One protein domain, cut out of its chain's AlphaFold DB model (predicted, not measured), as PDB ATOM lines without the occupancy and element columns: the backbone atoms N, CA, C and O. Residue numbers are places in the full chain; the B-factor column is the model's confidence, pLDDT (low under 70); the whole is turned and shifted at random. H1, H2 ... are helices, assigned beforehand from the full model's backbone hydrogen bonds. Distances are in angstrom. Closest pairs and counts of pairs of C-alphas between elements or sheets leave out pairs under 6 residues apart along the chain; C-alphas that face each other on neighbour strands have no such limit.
ATOM      1  N   TRP A   2     137.990 116.436 206.152       68.44
ATOM      2  CA  TRP A   2     138.139 116.228 207.607       68.44
ATOM      3  C   TRP A   2     136.958 116.708 208.474       68.44
ATOM      4  O   TRP A   2     136.536 115.974 209.357       68.44
ATOM      5  N   ILE A   3     136.347 117.852 208.141       84.06
ATOM      6  CA  ILE A   3     135.203 118.435 208.878       84.06
ATOM      7  C   ILE A   3     134.006 117.469 209.002       84.06
ATOM      8  O   ILE A   3     133.233 117.543 209.946       84.06
ATOM      9  N   GLN A   4     133.843 116.525 208.068       81.75
ATOM     10  CA  GLN A   4     132.701 115.601 208.072       81.75
ATOM     11  C   GLN A   4     132.720 114.597 209.234       81.75
ATOM     12  O   GLN A   4     131.684 113.987 209.484       81.75
ATOM     13  N   PHE A   5     133.860 114.423 209.908       85.19
ATOM     14  CA  PHE A   5     134.038 113.474 211.011       85.19
ATOM     15  C   PHE A   5     134.242 114.155 212.373       85.19
ATOM     16  O   PHE A   5     134.427 113.459 213.363       85.19
ATOM     17  N   GLU A   6     134.223 115.491 212.444       86.56
ATOM     18  CA  GLU A   6     134.447 116.232 213.701       86.56
ATOM     19  C   GLU A   6     133.363 115.962 214.756       86.56
ATOM     20  O   GLU A   6     133.610 116.115 215.949       86.56
ATOM     21  N   ASP A   7     132.176 115.541 214.319       84.94
ATOM     22  CA  ASP A   7     131.023 115.199 215.150       84.94
ATOM     23  C   ASP A   7     130.968 113.714 215.555       84.94
ATOM     24  O   ASP A   7     129.988 113.285 216.166       84.94
ATOM     25  N   MET A   8     131.985 112.918 215.212       87.38
ATOM     26  CA  MET A   8     132.028 111.485 215.500       87.38
ATOM     27  C   MET A   8     133.043 111.137 216.590       87.38
ATOM     28  O   MET A   8     134.149 111.668 216.635       87.38
ATOM     29  N   ASP A   9     132.678 110.169 217.430       86.69
ATOM     30  CA  ASP A   9     133.586 109.552 218.396       86.69
ATOM     31  C   ASP A   9     134.648 108.665 217.712       86.69
ATOM     32  O   ASP A   9     134.700 108.509 216.492       86.69
ATOM     33  N   SER A  10     135.481 108.015 218.529       90.50
ATOM     34  CA  SER A  10     136.547 107.094 218.097       90.50
ATOM     35  C   SER A  10     136.128 105.992 217.105       90.50
ATOM     36  O   SER A  10     136.989 105.459 216.407       90.50
ATOM     37  N   HIS A  11     134.840 105.633 217.032       91.38
ATOM     38  CA  HIS A  11     134.316 104.607 216.131       91.38
ATOM     39  C   HIS A  11     132.928 105.004 215.611       91.38
ATOM     40  O   HIS A  11     132.080 105.454 216.379       91.38
ATOM     41  N   GLY A  12     132.653 104.763 214.327       91.56
ATOM     42  CA  GLY A  12     131.318 104.935 213.758       91.56
ATOM     43  C   GLY A  12     131.308 104.944 212.233       91.56
ATOM     44  O   GLY A  12     132.353 104.864 211.588       91.56
ATOM     45  N   THR A  13     130.113 105.098 211.665       92.75
ATOM     46  CA  THR A  13     129.911 105.236 210.218       92.75
ATOM     47  C   THR A  13     128.964 106.396 209.949       92.75
ATOM     48  O   THR A  13     127.861 106.427 210.493       92.75
ATOM     49  N   LYS A  14     129.363 107.313 209.065       93.00
ATOM     50  CA  LYS A  14     128.511 108.393 208.557       93.00
ATOM     51  C   LYS A  14     128.237 108.163 207.083       93.00
ATOM     52  O   LYS A  14     129.161 108.002 206.290       93.00
ATOM     53  N   VAL A  15     126.958 108.131 206.729       94.56
ATOM     54  CA  VAL A  15     126.501 107.979 205.347       94.56
ATOM     55  C   VAL A  15     125.839 109.284 204.937       94.56
ATOM     56  O   VAL A  15     124.881 109.716 205.571       94.56
ATOM     57  N   VAL A  16     126.359 109.909 203.883       94.12
ATOM     58  CA  VAL A  16     125.786 111.123 203.296       94.12
ATOM     59  C   VAL A  16     125.245 110.763 201.921       94.12
ATOM     60  O   VAL A  16     126.001 110.357 201.041       94.12
ATOM     61  N   ILE A  17     123.931 110.898 201.754       95.50
ATOM     62  CA  ILE A  17     123.236 110.682 200.483       95.50
ATOM     63  C   ILE A  17     122.867 112.057 199.929       95.50
ATOM     64  O   ILE A  17     122.283 112.876 200.635       95.50
ATOM     65  N   TYR A  18     123.236 112.317 198.678       95.50
ATOM     66  CA  TYR A  18     122.981 113.571 197.971       95.50
ATOM     67  C   TYR A  18     122.453 113.274 196.565       95.50
ATOM     68  O   TYR A  18     122.409 112.114 196.159       95.50
ATOM     69  N   ASN A  19     122.043 114.317 195.833       95.19
ATOM     70  CA  ASN A  19     121.307 114.181 194.570       95.19
ATOM     71  C   ASN A  19     120.066 113.294 194.750       95.19
ATOM     72  O   ASN A  19     119.879 112.303 194.048       95.19
ATOM     73  N   LEU A  20     119.264 113.642 195.764       95.81
ATOM     74  CA  LEU A  20     118.029 112.941 196.092       95.81
ATOM     75  C   LEU A  20     117.070 112.947 194.898       95.81
ATOM     76  O   LEU A  20     117.083 113.868 194.080       95.81
ATOM     77  N   TRP A  21     116.243 111.907 194.822       93.81
ATOM     78  CA  TRP A  21     115.291 111.739 193.733       93.81
ATOM     79  C   TRP A  21     114.278 112.888 193.694       93.81
ATOM     80  O   TRP A  21     113.772 113.334 194.728       93.81
ATOM     81  N   MET A  22     113.990 113.341 192.477       93.38
ATOM     82  CA  MET A  22     112.978 114.342 192.171       93.38
ATOM     83  C   MET A  22     111.956 113.731 191.221       93.38
ATOM     84  O   MET A  22     112.313 112.920 190.363       93.38
ATOM     85  N   ASN A  23     110.701 114.136 191.374       87.88
ATOM     86  CA  ASN A  23     109.648 113.805 190.428       87.88
ATOM     87  C   ASN A  23     109.755 114.662 189.148       87.88
ATOM     88  O   ASN A  23     110.623 115.532 189.030       87.88
ATOM     89  N   ASP A  24     108.844 114.438 188.199       89.50
ATOM     90  CA  ASP A  24     108.820 115.137 186.905       89.50
ATOM     91  C   ASP A  24     108.612 116.662 187.029       89.50
ATOM     92  O   ASP A  24     109.000 117.413 186.135       89.50
ATOM     93  N   ASP A  25     108.064 117.130 188.155       89.56
ATOM     94  CA  ASP A  25     107.864 118.553 188.464       89.56
ATOM     95  C   ASP A  25     109.104 119.209 189.105       89.56
ATOM     96  O   ASP A  25     109.083 120.393 189.449       89.56
ATOM     97  N   GLY A  26     110.193 118.454 189.294       90.06
ATOM     98  CA  GLY A  26     111.418 118.926 189.945       90.06
ATOM     99  C   GLY A  26     111.313 119.034 191.471       90.06
ATOM    100  O   GLY A  26     112.149 119.685 192.100       90.06
ATOM    101  N   LEU A  27     110.301 118.410 192.079       90.94
ATOM    102  CA  LEU A  27     110.109 118.371 193.527       90.94
ATOM    103  C   LEU A  27     110.717 117.097 194.115       90.94
ATOM    104  O   LEU A  27     110.580 116.008 193.562       90.94
ATOM    105  N   LEU A  28     111.363 117.225 195.276       92.50
ATOM    106  CA  LEU A  28     111.854 116.078 196.043       92.50
ATOM    107  C   LEU A  28     110.689 115.183 196.484       92.50
ATOM    108  O   LEU A  28     109.690 115.695 196.978       92.50
ATOM    109  N   GLU A  29     110.839 113.859 196.391       93.31
ATOM    110  CA  GLU A  29     109.865 112.904 196.966       93.31
ATOM    111  C   GLU A  29     109.714 113.066 198.478       93.31
ATOM    112  O   GLU A  29     108.614 112.937 199.022       93.31
ATOM    113  N   LEU A  30     110.837 113.351 199.137       95.00
ATOM    114  CA  LEU A  30     110.906 113.589 200.566       95.00
ATOM    115  C   LEU A  30     110.626 115.061 200.868       95.00
ATOM    116  O   LEU A  30     111.237 115.963 200.288       95.00
ATOM    117  N   ASP A  31     109.720 115.282 201.808       93.69
ATOM    118  CA  ASP A  31     109.416 116.578 202.384       93.69
ATOM    119  C   ASP A  31     110.187 116.778 203.690       93.69
ATOM    120  O   ASP A  31     110.112 115.953 204.608       93.69
ATOM    121  N   PHE A  32     110.916 117.887 203.760       95.38
ATOM    122  CA  PHE A  32     111.687 118.316 204.924       95.38
ATOM    123  C   PHE A  32     111.149 119.624 205.529       95.38
ATOM    124  O   PHE A  32     111.693 120.099 206.529       95.38
ATOM    125  N   ASP A  33     110.104 120.212 204.952       93.88
ATOM    126  CA  ASP A  33     109.646 121.559 205.295       93.88
ATOM    127  C   ASP A  33     108.349 121.525 206.117       93.88
ATOM    128  O   ASP A  33     108.196 122.312 207.049       93.88
ATOM    129  N   ASP A  34     107.451 120.577 205.828       92.06
ATOM    130  CA  ASP A  34     106.122 120.495 206.456       92.06
ATOM    131  C   ASP A  34     106.147 120.152 207.962       92.06
ATOM    132  O   ASP A  34     105.258 120.565 208.710       92.06
ATOM    133  N   ASP A  35     107.148 119.398 208.427       94.19
ATOM    134  CA  ASP A  35     107.313 119.016 209.838       94.19
ATOM    135  C   ASP A  35     108.794 119.055 210.235       94.19
ATOM    136  O   ASP A  35     109.587 118.231 209.782       94.19
ATOM    137  N   GLU A  36     109.173 119.989 211.113       96.75
ATOM    138  CA  GLU A  36     110.558 120.195 211.567       96.75
ATOM    139  C   GLU A  36     111.173 118.987 212.296       96.75
ATOM    140  O   GLU A  36     112.403 118.878 212.382       96.75
ATOM    141  N   GLU A  37     110.353 118.069 212.812       96.81
ATOM    142  CA  GLU A  37     110.794 116.867 213.520       96.81
ATOM    143  C   GLU A  37     110.640 115.587 212.674       96.81
ATOM    144  O   GLU A  37     111.056 114.513 213.124       96.81
ATOM    145  N   ASP A  38     110.097 115.650 211.456       97.56
ATOM    146  CA  ASP A  38     109.849 114.480 210.600       97.56
ATOM    147  C   ASP A  38     110.417 114.632 209.176       97.56
ATOM    148  O   ASP A  38     110.863 115.700 208.755       97.56
ATOM    149  N   ILE A  39     110.443 113.517 208.450       97.44
ATOM    150  CA  ILE A  39     110.641 113.467 207.000       97.44
ATOM    151  C   ILE A  39     109.405 112.774 206.435       97.44
ATOM    152  O   ILE A  39     109.128 111.620 206.790       97.44
ATOM    153  N   LEU A  40     108.657 113.480 205.590       95.50
ATOM    154  CA  LEU A  40     107.396 112.988 205.040       95.50
ATOM    155  C   LEU A  40     107.547 112.583 203.568       95.50
ATOM    156  O   LEU A  40     108.436 113.064 202.875       95.50
ATOM    157  N   LEU A  41     106.668 111.718 203.066       93.06
ATOM    158  CA  LEU A  41     106.468 111.545 201.624       93.06
ATOM    159  C   LEU A  41     105.489 112.605 201.113       93.06
ATOM    160  O   LEU A  41     104.412 112.775 201.694       93.06
ATOM    161  N   ARG A  42     105.832 113.273 200.003       85.44
ATOM    162  CA  ARG A  42     104.965 114.295 199.386       85.44
ATOM    163  C   ARG A  42     103.687 113.725 198.774       85.44
ATOM    164  O   ARG A  42     102.671 114.417 198.750       85.44
ATOM    165  N   ASP A  43     103.703 112.477 198.306       69.81
ATOM    166  CA  ASP A  43     102.511 111.834 197.744       69.81
ATOM    167  C   ASP A  43     101.552 111.372 198.857       69.81
ATOM    168  O   ASP A  43     101.491 110.205 199.256       69.81
ATOM    169  N   GLN A  44     100.797 112.327 199.405       64.88
ATOM    170  CA  GLN A  44      99.700 112.061 200.329       64.88
ATOM    171  C   GLN A  44      98.483 111.552 199.548       64.88
ATOM    172  O   GLN A  44      97.504 112.274 199.339       64.88
ATOM    173  N   GLY A  45      98.528 110.290 199.119       53.62
ATOM    174  CA  GLY A  45      97.406 109.635 198.452       53.62
ATOM    175  C   GLY A  45      96.106 109.769 199.259       53.62
ATOM    176  O   GLY A  45      95.912 109.110 200.283       53.62
ATOM    177  N   GLN A  46      95.185 110.606 198.775       49.12
ATOM    178  CA  GLN A  46      93.859 110.834 199.356       49.12
ATOM    179  C   GLN A  46      92.927 109.654 199.063       49.12
ATOM    180  O   GLN A  46      91.948 109.771 198.331       49.12
ATOM    181  N   ASN A  47      93.191 108.491 199.651       45.78
ATOM    182  CA  ASN A  47      92.235 107.392 199.598       45.78
ATOM    183  C   ASN A  47      91.310 107.454 200.810       45.78
ATOM    184  O   ASN A  47      91.636 106.969 201.893       45.78
ATOM    185  N   SER A  48      90.107 108.002 200.623       47.38
ATOM    186  CA  SER A  48      89.038 107.841 201.610       47.38
ATOM    187  C   SER A  48      87.750 107.324 200.974       47.38
ATOM    188  O   SER A  48      87.060 108.015 200.232       47.38
ATOM    189  N   GLY A  49      87.414 106.078 201.317       53.03
ATOM    190  CA  GLY A  49      86.070 105.544 201.142       53.03
ATOM    191  C   GLY A  49      85.048 106.250 202.045       53.03
ATOM    192  O   GLY A  49      85.354 107.199 202.775       53.03
ATOM    193  N   ALA A  50      83.806 105.773 201.994       50.12
ATOM    194  CA  ALA A  50      82.685 106.321 202.752       50.12
ATOM    195  C   ALA A  50      82.853 106.107 204.273       50.12
ATOM    196  O   ALA A  50      82.542 105.043 204.805       50.12
ATOM    197  N   SER A  51      83.332 107.129 204.983       62.81
ATOM    198  CA  SER A  51      83.344 107.215 206.449       62.81
ATOM    199  C   SER A  51      82.993 108.634 206.909       62.81
ATOM    200  O   SER A  51      83.100 109.597 206.143       62.81
ATOM    201  N   THR A  52      82.512 108.775 208.146       73.69
ATOM    202  CA  THR A  52      82.181 110.091 208.718       73.69
ATOM    203  C   THR A  52      83.449 110.915 208.951       73.69
ATOM    204  O   THR A  52      84.528 110.350 209.119       73.69
ATOM    205  N   LYS A  53      83.336 112.253 208.994       81.94
ATOM    206  CA  LYS A  53      84.489 113.161 209.182       81.94
ATOM    207  C   LYS A  53      85.356 112.773 210.391       81.94
ATOM    208  O   LYS A  53      86.563 112.653 210.249       81.94
ATOM    209  N   ILE A  54      84.721 112.469 211.525       82.81
ATOM    210  CA  ILE A  54      85.404 112.058 212.765       82.81
ATOM    211  C   ILE A  54      86.154 110.731 212.577       82.81
ATOM    212  O   ILE A  54      87.299 110.598 212.986       82.81
ATOM    213  N   GLN A  55      85.537 109.738 211.925       81.81
ATOM    214  CA  GLN A  55      86.217 108.464 211.670       81.81
ATOM    215  C   GLN A  55      87.412 108.640 210.733       81.81
ATOM    216  O   GLN A  55      88.433 107.992 210.939       81.81
ATOM    217  N   LYS A  56      87.304 109.511 209.719       82.50
ATOM    218  CA  LYS A  56      88.430 109.830 208.829       82.50
ATOM    219  C   LYS A  56      89.600 110.411 209.605       82.50
ATOM    220  O   LYS A  56      90.712 109.935 209.423       82.50
ATOM    221  N   GLU A  57      89.338 111.368 210.486       86.44
ATOM    222  CA  GLU A  57      90.369 112.006 211.302       86.44
ATOM    223  C   GLU A  57      91.077 110.998 212.219       86.44
ATOM    224  O   GLU A  57      92.304 110.921 212.215       86.44
ATOM    225  N   ILE A  58      90.316 110.136 212.905       86.44
ATOM    226  CA  ILE A  58      90.888 109.076 213.750       86.44
ATOM    227  C   ILE A  58      91.777 108.136 212.924       86.44
ATOM    228  O   ILE A  58      92.896 107.822 213.327       86.44
ATOM    229  N   ILE A  59      91.308 107.695 211.752       86.81
ATOM    230  CA  ILE A  59      92.096 106.829 210.864       86.81
ATOM    231  C   ILE A  59      93.367 107.548 210.409       86.81
ATOM    232  O   ILE A  59      94.425 106.928 210.405       86.81
ATOM    233  N   GLN A  60      93.267 108.827 210.039       86.94
ATOM    234  CA  GLN A  60      94.387 109.615 209.527       86.94
ATOM    235  C   GLN A  60      95.491 109.812 210.568       86.94
ATOM    236  O   GLN A  60      96.672 109.762 210.217       86.94
ATOM    237  N   GLN A  61      95.106 109.992 211.833       89.19
ATOM    238  CA  GLN A  61      96.022 110.146 212.964       89.19
ATOM    239  C   GLN A  61      96.589 108.807 213.456       89.19
ATOM    240  O   GLN A  61      97.683 108.775 214.023       89.19
ATOM    241  N   HIS A  62      95.885 107.696 213.226       92.81
ATOM    242  CA  HIS A  62      96.327 106.384 213.680       92.81
ATOM    243  C   HIS A  62      97.612 105.928 212.969       92.81
ATOM    244  O   HIS A  62      97.818 106.143 211.768       92.81
ATOM    245  N   ILE A  63      98.468 105.214 213.708       94.12
ATOM    246  CA  ILE A  63      99.789 104.774 213.241       94.12
ATOM    247  C   ILE A  63      99.723 103.968 211.936       94.12
ATOM    248  O   ILE A  63     100.565 104.142 211.061       94.12
ATOM    249  N   SER A  64      98.674 103.154 211.753       92.56
ATOM    250  CA  SER A  64      98.457 102.365 210.532       92.56
ATOM    251  C   SER A  64      98.368 103.215 209.272       92.56
ATOM    252  O   SER A  64      98.683 102.726 208.191       92.56
ATOM    253  N   HIS A  65      97.879 104.449 209.384       91.44
ATOM    254  CA  HIS A  65      97.825 105.393 208.278       91.44
ATOM    255  C   HIS A  65      99.130 106.179 208.189       91.44
ATOM    256  O   HIS A  65      99.769 106.144 207.141       91.44
ATOM    257  N   ARG A  66      99.566 106.789 209.301       93.50
ATOM    258  CA  ARG A  66     100.762 107.646 209.351       93.50
ATOM    259  C   ARG A  66     102.034 106.969 208.849       93.50
ATOM    260  O   ARG A  66     102.802 107.604 208.139       93.50
ATOM    261  N   LEU A  67     102.240 105.682 209.145       94.19
ATOM    262  CA  LEU A  67     103.441 104.944 208.717       94.19
ATOM    263  C   LEU A  67     103.649 104.913 207.195       94.19
ATOM    264  O   LEU A  67     104.736 104.572 206.746       94.19
ATOM    265  N   ARG A  68     102.607 105.210 206.405       91.75
ATOM    266  CA  ARG A  68     102.674 105.226 204.939       91.75
ATOM    267  C   ARG A  68     103.462 106.408 204.392       91.75
ATOM    268  O   ARG A  68     103.902 106.316 203.259       91.75
ATOM    269  N   PHE A  69     103.588 107.488 205.157       93.12
ATOM    270  CA  PHE A  69     104.205 108.731 204.695       93.12
ATOM    271  C   PHE A  69     105.104 109.395 205.735       93.12
ATOM    272  O   PHE A  69     105.924 110.201 205.344       93.12
ATOM    273  N   SER A  70     104.995 109.077 207.027       96.44
ATOM    274  CA  SER A  70     105.841 109.650 208.083       96.44
ATOM    275  C   SER A  70     106.971 108.692 208.464       96.44
ATOM    276  O   SER A  70     106.724 107.569 208.927       96.44
ATOM    277  N   LEU A  71     108.223 109.139 208.311       97.75
ATOM    278  CA  LEU A  71     109.394 108.352 208.694       97.75
ATOM    279  C   LEU A  71     109.473 108.166 210.212       97.75
ATOM    280  O   LEU A  71     109.828 107.076 210.673       97.75
ATOM    281  N   ARG A  72     109.108 109.185 211.001       97.81
ATOM    282  CA  ARG A  72     109.020 109.095 212.467       97.81
ATOM    283  C   ARG A  72     108.019 108.027 212.896       97.81
ATOM    284  O   ARG A  72     108.340 107.196 213.746       97.81
ATOM    285  N   ALA A  73     106.836 108.013 212.279       96.94
ATOM    286  CA  ALA A  73     105.804 107.008 212.516       96.94
ATOM    287  C   ALA A  73     106.281 105.600 212.129       96.94
ATOM    288  O   ALA A  73     106.126 104.659 212.898       96.94
ATOM    289  N   TYR A  74     106.900 105.434 210.963       97.56
ATOM    290  CA  TYR A  74     107.443 104.135 210.563       97.56
ATOM    291  C   TYR A  74     108.545 103.652 211.524       97.56
ATOM    292  O   TYR A  74     108.542 102.501 211.969       97.56
ATOM    293  N   SER A  75     109.452 104.555 211.904       97.62
ATOM    294  CA  SER A  75     110.577 104.272 212.801       97.62
ATOM    295  C   SER A  75     110.127 103.899 214.216       97.62
ATOM    296  O   SER A  75     110.762 103.058 214.854       97.62
ATOM    297  N   SER A  76     109.013 104.460 214.703       97.12
ATOM    298  CA  SER A  76     108.500 104.181 216.052       97.12
ATOM    299  C   SER A  76     108.017 102.742 216.235       97.12
ATOM    300  O   SER A  76     108.054 102.229 217.349       97.12
ATOM    301  N   ILE A  77     107.606 102.057 215.166       97.31
ATOM    302  CA  ILE A  77     107.144 100.657 215.210       97.31
ATOM    303  C   ILE A  77     108.113  99.684 214.532       97.31
ATOM    304  O   ILE A  77     107.824  98.486 214.441       97.31
ATOM    305  N   LEU A  78     109.258 100.183 214.059       97.38
ATOM    306  CA  LEU A  78     110.226  99.435 213.259       97.38
ATOM    307  C   LEU A  78     110.744  98.186 213.959       97.38
ATOM    308  O   LEU A  78     111.035  97.177 213.311       97.38
ATOM    309  N   TYR A  79     110.852  98.267 215.283       97.19
ATOM    310  CA  TYR A  79     111.341  97.196 216.125       97.19
ATOM    311  C   TYR A  79     110.269  96.717 217.100       97.19
ATOM    312  O   TYR A  79     109.568  97.520 217.714       97.19
ATOM    313  N   LEU A  80     110.158  95.398 217.269       96.44
ATOM    314  CA  LEU A  80     109.173  94.786 218.168       96.44
ATOM    315  C   LEU A  80     109.492  95.075 219.643       96.44
ATOM    316  O   LEU A  80     108.603  95.351 220.450       96.44
ATOM    317  N   ARG A  81     110.775  94.994 219.999       94.00
ATOM    318  CA  ARG A  81     111.325  95.217 221.341       94.00
ATOM    319  C   ARG A  81     112.286  96.400 221.313       94.00
ATOM    320  O   ARG A  81     112.987  96.593 220.316       94.00
ATOM    321  N   LYS A  82     112.308  97.169 222.405       88.69
ATOM    322  CA  LYS A  82     113.287  98.239 222.626       88.69
ATOM    323  C   LYS A  82     114.672  97.632 222.814       88.69
ATOM    324  O   LYS A  82     114.804  96.570 223.420       88.69
ATOM    325  N   PHE A  83     115.679  98.310 222.291       85.62
ATOM    326  CA  PHE A  83     117.075  98.012 222.576       85.62
ATOM    327  C   PHE A  83     117.547  98.944 223.694       85.62
ATOM    328  O   PHE A  83     117.209 100.123 223.679       85.62
ATOM    329  N   GLU A  84     118.318  98.435 224.653       87.81
ATOM    330  CA  GLU A  84     118.803  99.246 225.785       87.81
ATOM    331  C   GLU A  84     119.853 100.278 225.349       87.81
ATOM    332  O   GLU A  84     119.859 101.400 225.840       87.81
ATOM    333  N   ASN A  85     120.683  99.923 224.363       90.25
ATOM    334  CA  ASN A  85     121.831 100.721 223.920       90.25
ATOM    335  C   ASN A  85     121.680 101.225 222.477       90.25
ATOM    336  O   ASN A  85     122.668 101.406 221.769       90.25
ATOM    337  N   PHE A  86     120.447 101.373 221.995       92.69
ATOM    338  CA  PHE A  86     120.189 101.859 220.643       92.69
ATOM    339  C   PHE A  86     118.984 102.788 220.628       92.69
ATOM    340  O   PHE A  86     117.938 102.496 221.207       92.69
ATOM    341  N   GLN A  87     119.137 103.895 219.914       94.25
ATOM    342  CA  GLN A  87     118.131 104.929 219.784       94.25
ATOM    343  C   GLN A  87     118.151 105.481 218.363       94.25
ATOM    344  O   GLN A  87     119.211 105.671 217.771       94.25
ATOM    345  N   ILE A  88     116.965 105.766 217.832       96.50
ATOM    346  CA  ILE A  88     116.809 106.492 216.574       96.50
ATOM    347  C   ILE A  88     116.564 107.956 216.927       96.50
ATOM    348  O   ILE A  88     115.636 108.271 217.673       96.50
ATOM    349  N   ILE A  89     117.396 108.847 216.397       97.12
ATOM    350  CA  ILE A  89     117.214 110.296 216.483       97.12
ATOM    351  C   ILE A  89     116.940 110.776 215.063       97.12
ATOM    352  O   ILE A  89     117.767 110.593 214.174       97.12
ATOM    353  N   LEU A  90     115.769 111.367 214.847       98.19
ATOM    354  CA  LEU A  90     115.370 111.925 213.560       98.19
ATOM    355  C   LEU A  90     115.281 113.441 213.710       98.19
ATOM    356  O   LEU A  90     114.642 113.921 214.644       98.19
ATOM    357  N   ARG A  91     115.966 114.185 212.835       96.81
ATOM    358  CA  ARG A  91     116.002 115.661 212.860       96.81
ATOM    359  C   ARG A  91     116.309 116.247 214.247       96.81
ATOM    360  O   ARG A  91     115.657 117.165 214.720       96.81
ATOM    361  N   GLY A  92     117.289 115.661 214.938       96.06
ATOM    362  CA  GLY A  92     117.706 116.096 216.278       96.06
ATOM    363  C   GLY A  92     116.776 115.680 217.425       96.06
ATOM    364  O   GLY A  92     117.081 115.963 218.581       96.06
ATOM    365  N   LYS A  93     115.673 114.974 217.145       97.88
ATOM    366  CA  LYS A  93     114.691 114.557 218.152       97.88
ATOM    367  C   LYS A  93     114.603 113.033 218.266       97.88
ATOM    368  O   LYS A  93     114.358 112.366 217.253       97.88
ATOM    369  N   PRO A  94     114.750 112.468 219.480       96.94
ATOM    370  CA  PRO A  94     114.485 111.059 219.759       96.94
ATOM    371  C   PRO A  94     113.170 110.567 219.150       96.94
ATOM    372  O   PRO A  94     112.144 111.233 219.268       96.94
ATOM    373  N   VAL A  95     113.180 109.401 218.510       96.94
ATOM    374  CA  VAL A  95     111.954 108.719 218.084       96.94
ATOM    375  C   VAL A  95     111.475 107.828 219.226       96.94
ATOM    376  O   VAL A  95     112.163 106.892 219.634       96.94
ATOM    377  N   GLU A  96     110.280 108.105 219.740       94.19
ATOM    378  CA  GLU A  96     109.655 107.269 220.761       94.19
ATOM    379  C   GLU A  96     109.148 105.963 220.150       94.19
ATOM    380  O   GLU A  96     108.279 105.965 219.282       94.19
ATOM    381  N   GLN A  97     109.682 104.832 220.609       94.50
ATOM    382  CA  GLN A  97     109.259 103.523 220.120       94.50
ATOM    383  C   GLN A  97     107.933 103.074 220.755       94.50
ATOM    384  O   GLN A  97     107.793 103.045 221.984       94.50
ATOM    385  N   ILE A  98     107.011 102.626 219.904       93.81
ATOM    386  CA  ILE A  98     105.678 102.125 220.235       93.81
ATOM    387  C   ILE A  98     105.678 100.596 220.156       93.81
ATOM    388  O   ILE A  98     106.013 100.003 219.131       93.81
ATOM    389  N   ASN A  99     105.230  99.937 221.227       94.88
ATOM    390  CA  ASN A  99     104.942  98.506 221.200       94.88
ATOM    391  C   ASN A  99     103.452  98.290 220.910       94.88
ATOM    392  O   ASN A  99     102.617  98.415 221.804       94.88
TER     393      ASN A  99
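AT A GLANCE: This is residues 2 to 99 of the 281 residues of the protein "Morc6_S5 domain-containing protein" of Hordeum vulgare subsp. vulgare (UniProt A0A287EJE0). With little regular structure, this is a flat, loose run of loops, H1 at one far end, H2 toward the other, H3 and H4 between. The 98 printed residues include four named helices, H1 to H4 in order, no named strand; the class is all helix, on 23 residues. The whole is loose, radius of gyration of the C-alphas 17.1 A, spanning 56 by 40 by 19 A.

IN THESE COORDINATES: H1, residues 2 to 5, begins at C-alpha 2 (138.139, 116.228, 207.607). H2 is residues 53 to 61, 12.5 A long, and H3 residues 63 to 66. H4, residues 71 to 76, 8.5 A long, ends at C-alpha 76 (108.500, 104.181, 216.052).

HOW THE PARTS SIT: H1 is apart from H2, H3 and H4. H2 and H3 are close but not clearly touching, closest C-alphas Ile 59 and His 65, 6.4 A. H3 and H4 only just touch, with 3 pairs of C-alphas within 8 A, only at the corner; the closest, Arg 66 and Ala 73, are 6.0 A apart. In H2 and H4 every O i to N i+4 pair is within hydrogen-bond range; H1 and H3 are too short for one.

THE WHOLE: The printed part has no cut. The H1 to H2 link, 47 residues, is long. Residues 2 and 43 to 51 have pLDDT under 70.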